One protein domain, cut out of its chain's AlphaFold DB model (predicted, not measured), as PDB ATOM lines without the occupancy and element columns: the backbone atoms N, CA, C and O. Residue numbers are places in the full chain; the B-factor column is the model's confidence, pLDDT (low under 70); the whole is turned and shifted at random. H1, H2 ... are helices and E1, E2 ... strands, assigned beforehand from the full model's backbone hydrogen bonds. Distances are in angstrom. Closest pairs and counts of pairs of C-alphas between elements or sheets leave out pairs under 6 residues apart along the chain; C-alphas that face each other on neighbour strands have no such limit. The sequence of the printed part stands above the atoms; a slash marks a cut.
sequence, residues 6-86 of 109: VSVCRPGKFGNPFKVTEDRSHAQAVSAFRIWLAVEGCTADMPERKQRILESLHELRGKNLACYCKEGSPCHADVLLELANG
ATOM      1  N   VAL A   6     144.960  19.406 -76.986       98.00
ATOM      2  CA  VAL A   6     144.614  18.986 -75.620       98.00
ATOM      3  C   VAL A   6     144.785  20.167 -74.667       98.00
ATOM      4  O   VAL A   6     145.815  20.838 -74.671       98.00
ATOM      5  N   SER A   7     143.775  20.433 -73.837       97.31
ATOM      6  CA  SER A   7     143.891  21.434 -72.773       97.31
ATOM      7  C   SER A   7     144.686  20.853 -71.610       97.31
ATOM      8  O   SER A   7     144.316  19.818 -71.054       97.31
ATOM      9  N   VAL A   8     145.761  21.536 -71.223       97.88
ATOM     10  CA  VAL A   8     146.601  21.168 -70.073       97.88
ATOM     11  C   VAL A   8     146.423  22.140 -68.904       97.88
ATOM     12  O   VAL A   8     147.224  22.168 -67.971       97.88
ATOM     13  N   CYS A   9     145.373  22.961 -68.943       96.19
ATOM     14  CA  CYS A   9     145.030  23.899 -67.880       96.19
ATOM     15  C   CYS A   9     144.586  23.184 -66.595       96.19
ATOM     16  O   CYS A   9     144.112  22.051 -66.602       96.19
ATOM     17  N   ARG A  10     144.678  23.889 -65.463       93.94
ATOM     18  CA  ARG A  10     144.089  23.445 -64.189       93.94
ATOM     19  C   ARG A  10     142.556  23.589 -64.213       93.94
ATOM     20  O   ARG A  10     142.077  24.518 -64.860       93.94
ATOM     21  N   PRO A  11     141.804  22.740 -63.482       92.00
ATOM     22  CA  PRO A  11     142.258  21.637 -62.620       92.00
ATOM     23  C   PRO A  11     142.533  20.313 -63.366       92.00
ATOM     24  O   PRO A  11     142.541  19.254 -62.748       92.00
ATOM     25  N   GLY A  12     142.765  20.350 -64.683       94.38
ATOM     26  CA  GLY A  12     142.951  19.162 -65.511       94.38
ATOM     27  C   GLY A  12     144.170  18.305 -65.156       94.38
ATOM     28  O   GLY A  12     145.114  18.745 -64.494       94.38
ATOM     29  N   LYS A  13     144.143  17.070 -65.668       96.69
ATOM     30  CA  LYS A  13     145.127  15.995 -65.456       96.69
ATOM     31  C   LYS A  13     146.586  16.447 -65.579       96.69
ATOM     32  O   LYS A  13     147.402  16.113 -64.728       96.69
ATOM     33  N   PHE A  14     146.888  17.240 -66.604       98.19
ATOM     34  CA  PHE A  14     148.241  17.701 -66.930       98.19
ATOM     35  C   PHE A  14     148.564  19.108 -66.390       98.19
ATOM     36  O   PHE A  14     149.574  19.705 -66.753       98.19
ATOM     37  N   GLY A  15     147.710  19.671 -65.532       97.62
ATOM     38  CA  GLY A  15     147.913  21.008 -64.982       97.62
ATOM     39  C   GLY A  15     149.076  21.070 -63.994       97.62
ATOM     40  O   GLY A  15     149.159  20.248 -63.077       97.62
ATOM     41  N   ASN A  16     149.915  22.102 -64.123       97.62
ATOM     42  CA  ASN A  16     151.021  22.374 -63.205       97.62
ATOM     43  C   ASN A  16     150.521  22.561 -61.743       97.62
ATOM     44  O   ASN A  16     149.772  23.510 -61.482       97.62
ATOM     45  N   PRO A  17     150.901  21.694 -60.775       96.62
ATOM     46  CA  PRO A  17     150.550  21.854 -59.361       96.62
ATOM     47  C   PRO A  17     151.177  23.093 -58.710       96.62
ATOM     48  O   PRO A  17     150.596  23.649 -57.777       96.62
ATOM     49  N   PHE A  18     152.337  23.540 -59.192       97.19
ATOM     50  CA  PHE A  18     153.080  24.653 -58.621       97.19
ATOM     51  C   PHE A  18     152.405  25.971 -59.009       97.19
ATOM     52  O   PHE A  18     152.419  26.404 -60.161       97.19
ATOM     53  N   LYS A  19     151.745  26.605 -58.037       95.06
ATOM     54  CA  LYS A  19     151.091  27.905 -58.226       95.06
ATOM     55  C   LYS A  19     152.124  29.030 -58.217       95.06
ATOM     56  O   LYS A  19     153.117  28.933 -57.496       95.06
ATOM     57  N   VAL A  20     151.842  30.079 -58.988       95.44
ATOM     58  CA  VAL A  20     152.475  31.392 -58.824       95.44
ATOM     59  C   VAL A  20     152.011  31.960 -57.489       95.44
ATOM     60  O   VAL A  20     150.818  31.908 -57.183       95.44
ATOM     61  N   THR A  21     152.958  32.442 -56.701       96.69
ATOM     62  CA  THR A  21     152.756  33.060 -55.385       96.69
ATOM     63  C   THR A  21     153.648  34.295 -55.295       96.69
ATOM     64  O   THR A  21     154.427  34.548 -56.213       96.69
ATOM     65  N   GLU A  22     153.571  35.048 -54.200       97.31
ATOM     66  CA  GLU A  22     154.457  36.200 -53.969       97.31
ATOM     67  C   GLU A  22     155.941  35.787 -54.028       97.31
ATOM     68  O   GLU A  22     156.731  36.428 -54.715       97.31
ATOM     69  N   ASP A  23     156.286  34.629 -53.453       96.62
ATOM     70  CA  ASP A  23     157.659  34.094 -53.452       96.62
ATOM     71  C   ASP A  23     158.013  33.211 -54.662       96.62
ATOM     72  O   ASP A  23     159.133  32.702 -54.768       96.62
ATOM     73  N   ARG A  24     157.060  32.960 -55.572       96.44
ATOM     74  CA  ARG A  24     157.269  32.079 -56.728       96.44
ATOM     75  C   ARG A  24     156.749  32.716 -58.004       96.44
ATOM     76  O   ARG A  24     155.558  32.656 -58.309       96.44
ATOM     77  N   SER A  25     157.679  33.205 -58.815       97.19
ATOM     78  CA  SER A  25     157.413  33.679 -60.169       97.19
ATOM     79  C   SER A  25     156.869  32.576 -61.086       97.19
ATOM     80  O   SER A  25     157.029  31.374 -60.853       97.19
ATOM     81  N   HIS A  26     156.274  32.995 -62.202       96.50
ATOM     82  CA  HIS A  26     155.802  32.091 -63.251       96.50
ATOM     83  C   HIS A  26     156.904  31.157 -63.774       96.50
ATOM     84  O   HIS A  26     156.699  29.948 -63.875       96.50
ATOM     85  N   ALA A  27     158.098  31.697 -64.037       97.44
ATOM     86  CA  ALA A  27     159.239  30.911 -64.495       97.44
ATOM     87  C   ALA A  27     159.675  29.872 -63.450       97.44
ATOM     88  O   ALA A  27     159.914  28.715 -63.792       97.44
ATOM     89  N   GLN A  28     159.703  30.245 -62.165       98.31
ATOM     90  CA  GLN A  28     160.004  29.306 -61.081       98.31
ATOM     91  C   GLN A  28     158.935  28.213 -60.956       98.31
ATOM     92  O   GLN A  28     159.279  27.059 -60.722       98.31
ATOM     93  N   ALA A  29     157.653  28.531 -61.157       98.12
ATOM     94  CA  ALA A  29     156.582  27.533 -61.159       98.12
ATOM     95  C   ALA A  29     156.721  26.516 -62.305       98.12
ATOM     96  O   ALA A  29     156.475  25.326 -62.101       98.12
ATOM     97  N   VAL A  30     157.132  26.953 -63.498       98.25
ATOM     98  CA  VAL A  30     157.400  26.053 -64.634       98.25
ATOM     99  C   VAL A  30     158.672  25.234 -64.410       98.25
ATOM    100  O   VAL A  30     158.678  24.033 -64.671       98.25
ATOM    101  N   SER A  31     159.725  25.843 -63.861       98.00
ATOM    102  CA  SER A  31     160.969  25.145 -63.517       98.00
ATOM    103  C   SER A  31     160.742  24.060 -62.457       98.00
ATOM    104  O   SER A  31     161.143  22.914 -62.650       98.00
ATOM    105  N   ALA A  32     159.997  24.374 -61.392       98.06
ATOM    106  CA  ALA A  32     159.608  23.402 -60.372       98.06
ATOM    107  C   ALA A  32     158.825  22.228 -60.976       98.06
ATOM    108  O   ALA A  32     159.078  21.076 -60.631       98.06
ATOM    109  N   PHE A  33     157.925  22.502 -61.927       98.25
ATOM    110  CA  PHE A  33     157.180  21.461 -62.633       98.25
ATOM    111  C   PHE A  33     158.076  20.530 -63.448       98.25
ATOM    112  O   PHE A  33     157.921  19.312 -63.368       98.25
ATOM    113  N   ARG A  34     159.039  21.094 -64.185       98.19
ATOM    114  CA  ARG A  34     160.034  20.326 -64.941       98.19
ATOM    115  C   ARG A  34     160.868  19.441 -64.024       98.19
ATOM    116  O   ARG A  34     160.949  18.243 -64.268       98.19
ATOM    117  N   ILE A  35     161.455  20.014 -62.973       97.50
ATOM    118  CA  ILE A  35     162.295  19.278 -62.017       97.50
ATOM    119  C   ILE A  35     161.493  18.144 -61.379       97.50
ATOM    120  O   ILE A  35     161.948  17.005 -61.343       97.50
ATOM    121  N   TRP A  36     160.270  18.435 -60.938       97.88
ATOM    122  CA  TRP A  36     159.401  17.455 -60.303       97.88
ATOM    123  C   TRP A  36     159.068  16.270 -61.213       97.88
ATOM    124  O   TRP A  36     159.071  15.139 -60.737       97.88
ATOM    125  N   LEU A  37     158.818  16.488 -62.508       97.25
ATOM    126  CA  LEU A  37     158.560  15.388 -63.444       97.25
ATOM    127  C   LEU A  37     159.837  14.649 -63.871       97.25
ATOM    128  O   LEU A  37     159.788  13.434 -64.024       97.25
ATOM    129  N   ALA A  38     160.958  15.355 -64.047       94.69
ATOM    130  CA  ALA A  38     162.174  14.799 -64.646       94.69
ATOM    131  C   ALA A  38     163.144  14.143 -63.649       94.69
ATOM    132  O   ALA A  38     163.913  13.271 -64.041       94.69
ATOM    133  N   VAL A  39     163.144  14.555 -62.378       94.25
ATOM    134  CA  VAL A  39     164.098  14.055 -61.374       94.25
ATOM    135  C   VAL A  39     163.487  12.891 -60.598       94.25
ATOM    136  O   VAL A  39     162.431  13.031 -59.975       94.25
ATOM    137  N   GLU A  40     164.145  11.733 -60.609       90.62
ATOM    138  CA  GLU A  40     163.753  10.572 -59.802       90.62
ATOM    139  C   GLU A  40     163.800  10.892 -58.297       90.62
ATOM    140  O   GLU A  40     164.585  11.717 -57.838       90.62
ATOM    141  N   GLY A  41     162.892  10.307 -57.512       88.81
ATOM    142  CA  GLY A  41     162.791  10.561 -56.066       88.81
ATOM    143  C   GLY A  41     162.225  11.934 -55.659       88.81
ATOM    144  O   GLY A  41     161.732  12.078 -54.545       88.81
ATOM    145  N   CYS A  42     162.191  12.937 -56.546       92.56
ATOM    146  CA  CYS A  42     161.547  14.223 -56.260       92.56
ATOM    147  C   CYS A  42     160.014  14.087 -56.335       92.56
ATOM    148  O   CYS A  42     159.440  14.092 -57.426       92.56
ATOM    149  N   THR A  43     159.334  13.934 -55.196       91.31
ATOM    150  CA  THR A  43     157.868  13.754 -55.146       91.31
ATOM    151  C   THR A  43     157.105  15.032 -54.825       91.31
ATOM    152  O   THR A  43     155.931  15.114 -55.181       91.31
ATOM    153  N   ALA A  44     157.751  16.025 -54.200       93.44
ATOM    154  CA  ALA A  44     157.116  17.256 -53.713       93.44
ATOM    155  C   ALA A  44     155.810  16.981 -52.935       93.44
ATOM    156  O   ALA A  44     154.805  17.651 -53.164       93.44
ATOM    157  N   ASP A  45     155.812  15.925 -52.112       96.06
ATOM    158  CA  ASP A  45     154.656  15.427 -51.351       96.06
ATOM    159  C   ASP A  45     153.417  15.094 -52.210       96.06
ATOM    160  O   ASP A  45     152.285  15.068 -51.735       96.06
ATOM    161  N   MET A  46     153.621  14.835 -53.507       95.69
ATOM    162  CA  MET A  46     152.575  14.511 -54.484       95.69
ATOM    163  C   MET A  46     152.934  13.294 -55.374       95.69
ATOM    164  O   MET A  46     152.804  13.383 -56.604       95.69
ATOM    165  N   PRO A  47     153.389  12.152 -54.820       96.12
ATOM    166  CA  PRO A  47     153.864  11.019 -55.619       96.12
ATOM    167  C   PRO A  47     152.798  10.452 -56.571       96.12
ATOM    168  O   PRO A  47     153.087  10.217 -57.744       96.12
ATOM    169  N   GLU A  48     151.541  10.327 -56.142       96.94
ATOM    170  CA  GLU A  48     150.470   9.771 -56.980       96.94
ATOM    171  C   GLU A  48     150.135  10.704 -58.146       96.94
ATOM    172  O   GLU A  48     149.795  10.258 -59.241       96.94
ATOM    173  N   ARG A  49     150.219  12.024 -57.935       96.88
ATOM    174  CA  ARG A  49     149.983  12.997 -59.008       96.88
ATOM    175  C   ARG A  49     151.104  12.949 -60.042       96.88
ATOM    176  O   ARG A  49     150.803  13.016 -61.232       96.88
ATOM    177  N   LYS A  50     152.358  12.829 -59.591       97.25
ATOM    178  CA  LYS A  50     153.523  12.662 -60.469       97.25
ATOM    179  C   LYS A  50     153.343  11.423 -61.333       97.25
ATOM    180  O   LYS A  50     153.370  11.534 -62.556       97.25
ATOM    181  N   GLN A  51     153.067  10.287 -60.694       96.69
ATOM    182  CA  GLN A  51     152.901   9.005 -61.369       96.69
ATOM    183  C   GLN A  51     151.799   9.062 -62.430       96.69
ATOM    184  O   GLN A  51     152.052   8.744 -63.588       96.69
ATOM    185  N   ARG A  52     150.613   9.590 -62.083       97.31
ATOM    186  CA  ARG A  52     149.502   9.730 -63.039       97.31
ATOM    187  C   ARG A  52     149.865  10.563 -64.268       97.31
ATOM    188  O   ARG A  52     149.400  10.251 -65.361       97.31
ATOM    189  N   ILE A  53     150.639  11.638 -64.106       97.69
ATOM    190  CA  ILE A  53     151.078  12.459 -65.245       97.69
ATOM    191  C   ILE A  53     152.067  11.674 -66.104       97.69
ATOM    192  O   ILE A  53     151.858  11.596 -67.313       97.69
ATOM    193  N   LEU A  54     153.092  11.072 -65.491       96.69
ATOM    194  CA  LEU A  54     154.144  10.333 -66.196       96.69
ATOM    195  C   LEU A  54     153.583   9.151 -66.999       96.69
ATOM    196  O   LEU A  54     153.868   9.038 -68.189       96.69
ATOM    197  N   GLU A  55     152.715   8.336 -66.396       97.38
ATOM    198  CA  GLU A  55     152.051   7.203 -67.065       97.38
ATOM    199  C   GLU A  55     151.193   7.642 -68.258       97.38
ATOM    200  O   GLU A  55     150.974   6.882 -69.199       97.38
ATOM    201  N   SER A  56     150.737   8.892 -68.252       98.12
ATOM    202  CA  SER A  56     149.814   9.432 -69.246       98.12
ATOM    203  C   SER A  56     150.469  10.323 -70.296       98.12
ATOM    204  O   SER A  56     149.771  10.842 -71.165       98.12
ATOM    205  N   LEU A  57     151.790  10.521 -70.253       97.69
ATOM    206  CA  LEU A  57     152.493  11.364 -71.227       97.69
ATOM    207  C   LEU A  57     152.292  10.885 -72.669       97.69
ATOM    208  O   LEU A  57     152.226  11.701 -73.589       97.69
ATOM    209  N   HIS A  58     152.123   9.576 -72.865       97.12
ATOM    210  CA  HIS A  58     151.869   8.981 -74.175       97.12
ATOM    211  C   HIS A  58     150.600   9.534 -74.856       97.12
ATOM    212  O   HIS A  58     150.558   9.607 -76.082       97.12
ATOM    213  N   GLU A  59     149.602   9.990 -74.088       97.62
ATOM    214  CA  GLU A  59     148.362  10.594 -74.607       97.62
ATOM    215  C   GLU A  59     148.607  11.942 -75.307       97.62
ATOM    216  O   GLU A  59     147.799  12.378 -76.130       97.62
ATOM    217  N   LEU A  60     149.717  12.612 -74.978       98.19
ATOM    218  CA  LEU A  60     150.076  13.930 -75.504       98.19
ATOM    219  C   LEU A  60     150.977  13.857 -76.741       98.19
ATOM    220  O   LEU A  60     151.208  14.877 -77.396       98.19
ATOM    221  N   ARG A  61     151.490  12.671 -77.086       97.31
ATOM    222  CA  ARG A  61     152.412  12.508 -78.212       97.31
ATOM    223  C   ARG A  61     151.732  12.894 -79.526       97.31
ATOM    224  O   ARG A  61     150.644  12.417 -79.843       97.31
ATOM    225  N   GLY A  62     152.372  13.781 -80.288       96.06
ATOM    226  CA  GLY A  62     151.813  14.314 -81.536       96.06
ATOM    227  C   GLY A  62     150.553  15.182 -81.371       96.06
ATOM    228  O   GLY A  62     149.858  15.426 -82.359       96.06
ATOM    229  N   LYS A  63     150.223  15.635 -80.151       98.12
ATOM    230  CA  LYS A  63     149.138  16.594 -79.887       98.12
ATOM    231  C   LYS A  63     149.667  18.023 -79.821       98.12
ATOM    232  O   LYS A  63     150.786  18.262 -79.381       98.12
ATOM    233  N   ASN A  64     148.809  18.978 -80.171       97.50
ATOM    234  CA  ASN A  64     149.001  20.372 -79.778       97.50
ATOM    235  C   ASN A  64     148.558  20.528 -78.318       97.50
ATOM    236  O   ASN A  64     147.556  19.928 -77.921       97.50
ATOM    237  N   LEU A  65     149.244  21.340 -77.516       97.75
ATOM    238  CA  LEU A  65     148.848  21.592 -76.126       97.75
ATOM    239  C   LEU A  65     148.394  23.041 -75.954       97.75
ATOM    240  O   LEU A  65     149.038  23.962 -76.442       97.75
ATOM    241  N   ALA A  66     147.282  23.237 -75.247       96.62
ATOM    242  CA  ALA A  66     146.739  24.555 -74.935       96.62
ATOM    243  C   ALA A  66     146.850  24.864 -73.439       96.62
ATOM    244  O   ALA A  66     146.451  24.061 -72.588       96.62
ATOM    245  N   CYS A  67     147.343  26.064 -73.137       95.81
ATOM    246  CA  CYS A  67     147.388  26.661 -71.808       95.81
ATOM    247  C   CYS A  67     146.961  28.141 -71.879       95.81
ATOM    248  O   CYS A  67     146.911  28.717 -72.962       95.81
ATOM    249  N   TYR A  68     146.678  28.767 -70.733       94.31
ATOM    250  CA  TYR A  68     146.377  30.201 -70.612       94.31
ATOM    251  C   TYR A  68     147.609  31.077 -70.311       94.31
ATOM    252  O   TYR A  68     147.460  32.248 -69.964       94.31
ATOM    253  N   CYS A  69     148.825  30.528 -70.385       94.19
ATOM    254  CA  CYS A  69     150.047  31.320 -70.234       94.19
ATOM    255  C   CYS A  69     150.157  32.363 -71.358       94.19
ATOM    256  O   CYS A  69     149.746  32.115 -72.490       94.19
ATOM    257  N   LYS A  70     150.747  33.521 -71.048       92.94
ATOM    258  CA  LYS A  70     151.036  34.557 -72.045       92.94
ATOM    259  C   LYS A  70     152.032  34.022 -73.080       92.94
ATOM    260  O   LYS A  70     153.004  33.362 -72.713       92.94
ATOM    261  N   GLU A  71     151.828  34.354 -74.348       90.25
ATOM    262  CA  GLU A  71     152.772  34.022 -75.419       90.25
ATOM    263  C   GLU A  71     154.181  34.570 -75.122       90.25
ATOM    264  O   GLU A  71     154.338  35.657 -74.559       90.25
ATOM    265  N   GLY A  72     155.209  33.776 -75.434       89.62
ATOM    266  CA  GLY A  72     156.611  34.091 -75.144       89.62
ATOM    267  C   GLY A  72     157.022  33.956 -73.670       89.62
ATOM    268  O   GLY A  72     158.201  34.106 -73.355       89.62
ATOM    269  N   SER A  73     156.090  33.662 -72.755       93.62
ATOM    270  CA  SER A  73     156.427  33.325 -71.366       93.62
ATOM    271  C   SER A  73     156.685  31.820 -71.211       93.62
ATOM    272  O   SER A  73     156.061  31.037 -71.927       93.62
ATOM    273  N   PRO A  74     157.550  31.384 -70.269       95.69
ATOM    274  CA  PRO A  74     157.758  29.959 -70.011       95.69
ATOM    275  C   PRO A  74     156.429  29.258 -69.728       95.69
ATOM    276  O   PRO A  74     155.715  29.707 -68.834       95.69
ATOM    277  N   CYS A  75     156.093  28.171 -70.426       97.50
ATOM    278  CA  CYS A  75     154.839  27.452 -70.218       97.50
ATOM    279  C   CYS A  75     155.081  26.010 -69.754       97.50
ATOM    280  O   CYS A  75     156.030  25.341 -70.154       97.50
ATOM    281  N   HIS A  76     154.184  25.476 -68.922       97.94
ATOM    282  CA  HIS A  76     154.244  24.058 -68.547       97.94
ATOM    283  C   HIS A  76     153.826  23.126 -69.693       97.94
ATOM    284  O   HIS A  76     154.179  21.950 -69.672       97.94
ATOM    285  N   ALA A  77     153.101  23.643 -70.691       97.81
ATOM    286  CA  ALA A  77     152.799  22.917 -71.919       97.81
ATOM    287  C   ALA A  77     154.085  22.553 -72.681       97.81
ATOM    288  O   ALA A  77     154.183  21.439 -73.182       97.81
ATOM    289  N   ASP A  78     155.093  23.429 -72.682       97.25
ATOM    290  CA  ASP A  78     156.382  23.167 -73.337       97.25
ATOM    291  C   ASP A  78     157.111  21.991 -72.675       97.25
ATOM    292  O   ASP A  78     157.622  21.103 -73.352       97.25
ATOM    293  N   VAL A  79     157.084  21.935 -71.339       97.75
ATOM    294  CA  VAL A  79     157.643  20.818 -70.559       97.75
ATOM    295  C   VAL A  79     156.947  19.502 -70.919       97.75
ATOM    296  O   VAL A  79     157.607  18.489 -71.129       97.75
ATOM    297  N   LEU A  80     155.615  19.505 -71.014       98.12
ATOM    298  CA  LEU A  80     154.846  18.313 -71.379       98.12
ATOM    299  C   LEU A  80     155.101  17.878 -72.825       98.12
ATOM    300  O   LEU A  80     155.211  16.682 -73.074       98.12
ATOM    301  N   LEU A  81     155.211  18.826 -73.763       97.00
ATOM    302  CA  LEU A  81     155.556  18.542 -75.158       97.00
ATOM    303  C   LEU A  81     156.929  17.882 -75.259       97.00
ATOM    304  O   LEU A  81     157.073  16.890 -75.973       97.00
ATOM    305  N   GLU A  82     157.919  18.406 -74.542       96.31
ATOM    306  CA  GLU A  82     159.262  17.836 -74.515       96.31
ATOM    307  C   GLU A  82     159.249  16.416 -73.947       96.31
ATOM    308  O   GLU A  82     159.743  15.500 -74.595       96.31
ATOM    309  N   LEU A  83     158.620  16.199 -72.789       96.25
ATOM    310  CA  LEU A  83     158.579  14.881 -72.150       96.25
ATOM    311  C   LEU A  83     157.762  13.849 -72.945       96.25
ATOM    312  O   LEU A  83     158.113  12.673 -72.963       96.25
ATOM    313  N   ALA A  84     156.681  14.264 -73.609       96.62
ATOM    314  CA  ALA A  84     155.838  13.364 -74.399       96.62
ATOM    315  C   ALA A  84     156.470  12.954 -75.740       96.62
ATOM    316  O   ALA A  84     156.115  11.908 -76.293       96.62
ATOM    317  N   ASN A  85     157.368  13.782 -76.288       95.25
ATOM    318  CA  ASN A  85     157.985  13.552 -77.598       95.25
ATOM    319  C   ASN A  85     159.477  13.185 -77.525       95.25
ATOM    320  O   ASN A  85     159.997  12.606 -78.482       95.25
ATOM    321  N   GLY A  86     160.158  13.472 -76.417       87.06
ATOM    322  CA  GLY A  86     161.509  12.996 -76.141       87.06
ATOM    323  C   GLY A  86     161.512  11.478 -75.987       87.06
ATOM    324  O   GLY A  86     160.631  10.906 -75.345       87.06
TER     325      GLY A  86
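This is residues 6 to 86 of the 109 residues of the protein "Uncharacterized protein DUF4326" of Desulfobotulus alkaliphilus (UniProt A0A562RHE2). Two helices, H1 and H4, form the core side by side, running the same way and splayed by 27 degrees, while H2 stands crosswise near the last residues of H1 and the little helix H3 packs on the far part of H4. The short strand E1 runs near the beginning of H4, with residues 6 to 7 paired beside it, and a long stretch without a named element, residues 6 to 25, leads from there to the beginning of H1. The printed part has 81 residues, with four named helices and one named strand in the order H1, H2, H3, E1, H4 along the chain. The class is mostly helix, although under half of the residues, 39 of 81, are in named elements, and E1 pairs with no named strand. The whole is compact and rounded, with a radius of gyration of the C-alphas of 12.0 A and spans of 34 by 31 by 22 A.

The printed part begins at Val 6, whose C-alpha is at (144.614, 18.986, -75.620), and residues 6 to 25 have no named element; their C-alphas lie 4 to 20 A from the mean of the C-alphas. H1, the longest helix with 13 residues, takes residues 26 to 38, from C-alpha 26 at (155.802, 32.091, -63.251) to C-alpha 38 at (162.174, 14.799, -64.646), 18.5 A. After a short link of 8 residues comes H2, residues 47 to 55, which is 12.2 A long. A tight link of 1 residue leads to H3, residues 57 to 60, and a tight link of 3 residues leads on to the strand E1, residues 64 to 66. H3 measures 5.5 A and E1 6.8 A from first to last C-alpha. A short link of 9 residues then leads to H4, residues 76 to 85, which is 14.4 A long and ends with C-alpha 85 at (157.985, 13.552, -77.598).

H1 touches H4 with residues 30 to 34 of H1 alone. The closest C-alphas of the two are those of Val 30 and His 76, 5.4 A apart, and the helices run the same way at a shallow tilt of 27 degrees. H1 and H2 only just touch, with 3 pairs of C-alphas within 8 A, and H1 does so with residues 36 to 37 alone. Their closest C-alphas are those of Leu 37 and Lys 50, 6.5 A apart, and their lines are about perpendicular at 78 degrees. H3 touches H4, with the closest C-alphas those of Leu 57 and Ala 84, 5.0 A apart. The closest C-alphas of E1 and H4 are those of Leu 65 and Ala 77, 5.9 A apart. Residues 6 to 7 pair with residues 65 to 66 of E1, parallel. H2 and H3 meet only through their link, and so do H3 and E1. H1 is apart from H3 and from E1, and H2 is apart from E1 and from H4. In H1, H2 and H4 every O i to N i+4 pair is within hydrogen-bond range; H3 is too short for such a pair, and its 1 pair of O i and N i+3 is within range.

The two C-alphas farthest apart are those of Glu 22 and Gly 62, at 35.3 A. The first and last printed C-alphas, of Val 6 and Gly 86, are 17.9 A apart. The printed part has no cut, and no link between named elements is long. The centres of H1 and H4 lie nearest to the mean of the C-alphas, at 7.1 A and 7.5 A, and those of H3 and E1 farthest, at 12.4 A and 12.2 A. The mean pLDDT of the printed part is 96.1, and no printed residue is under 70.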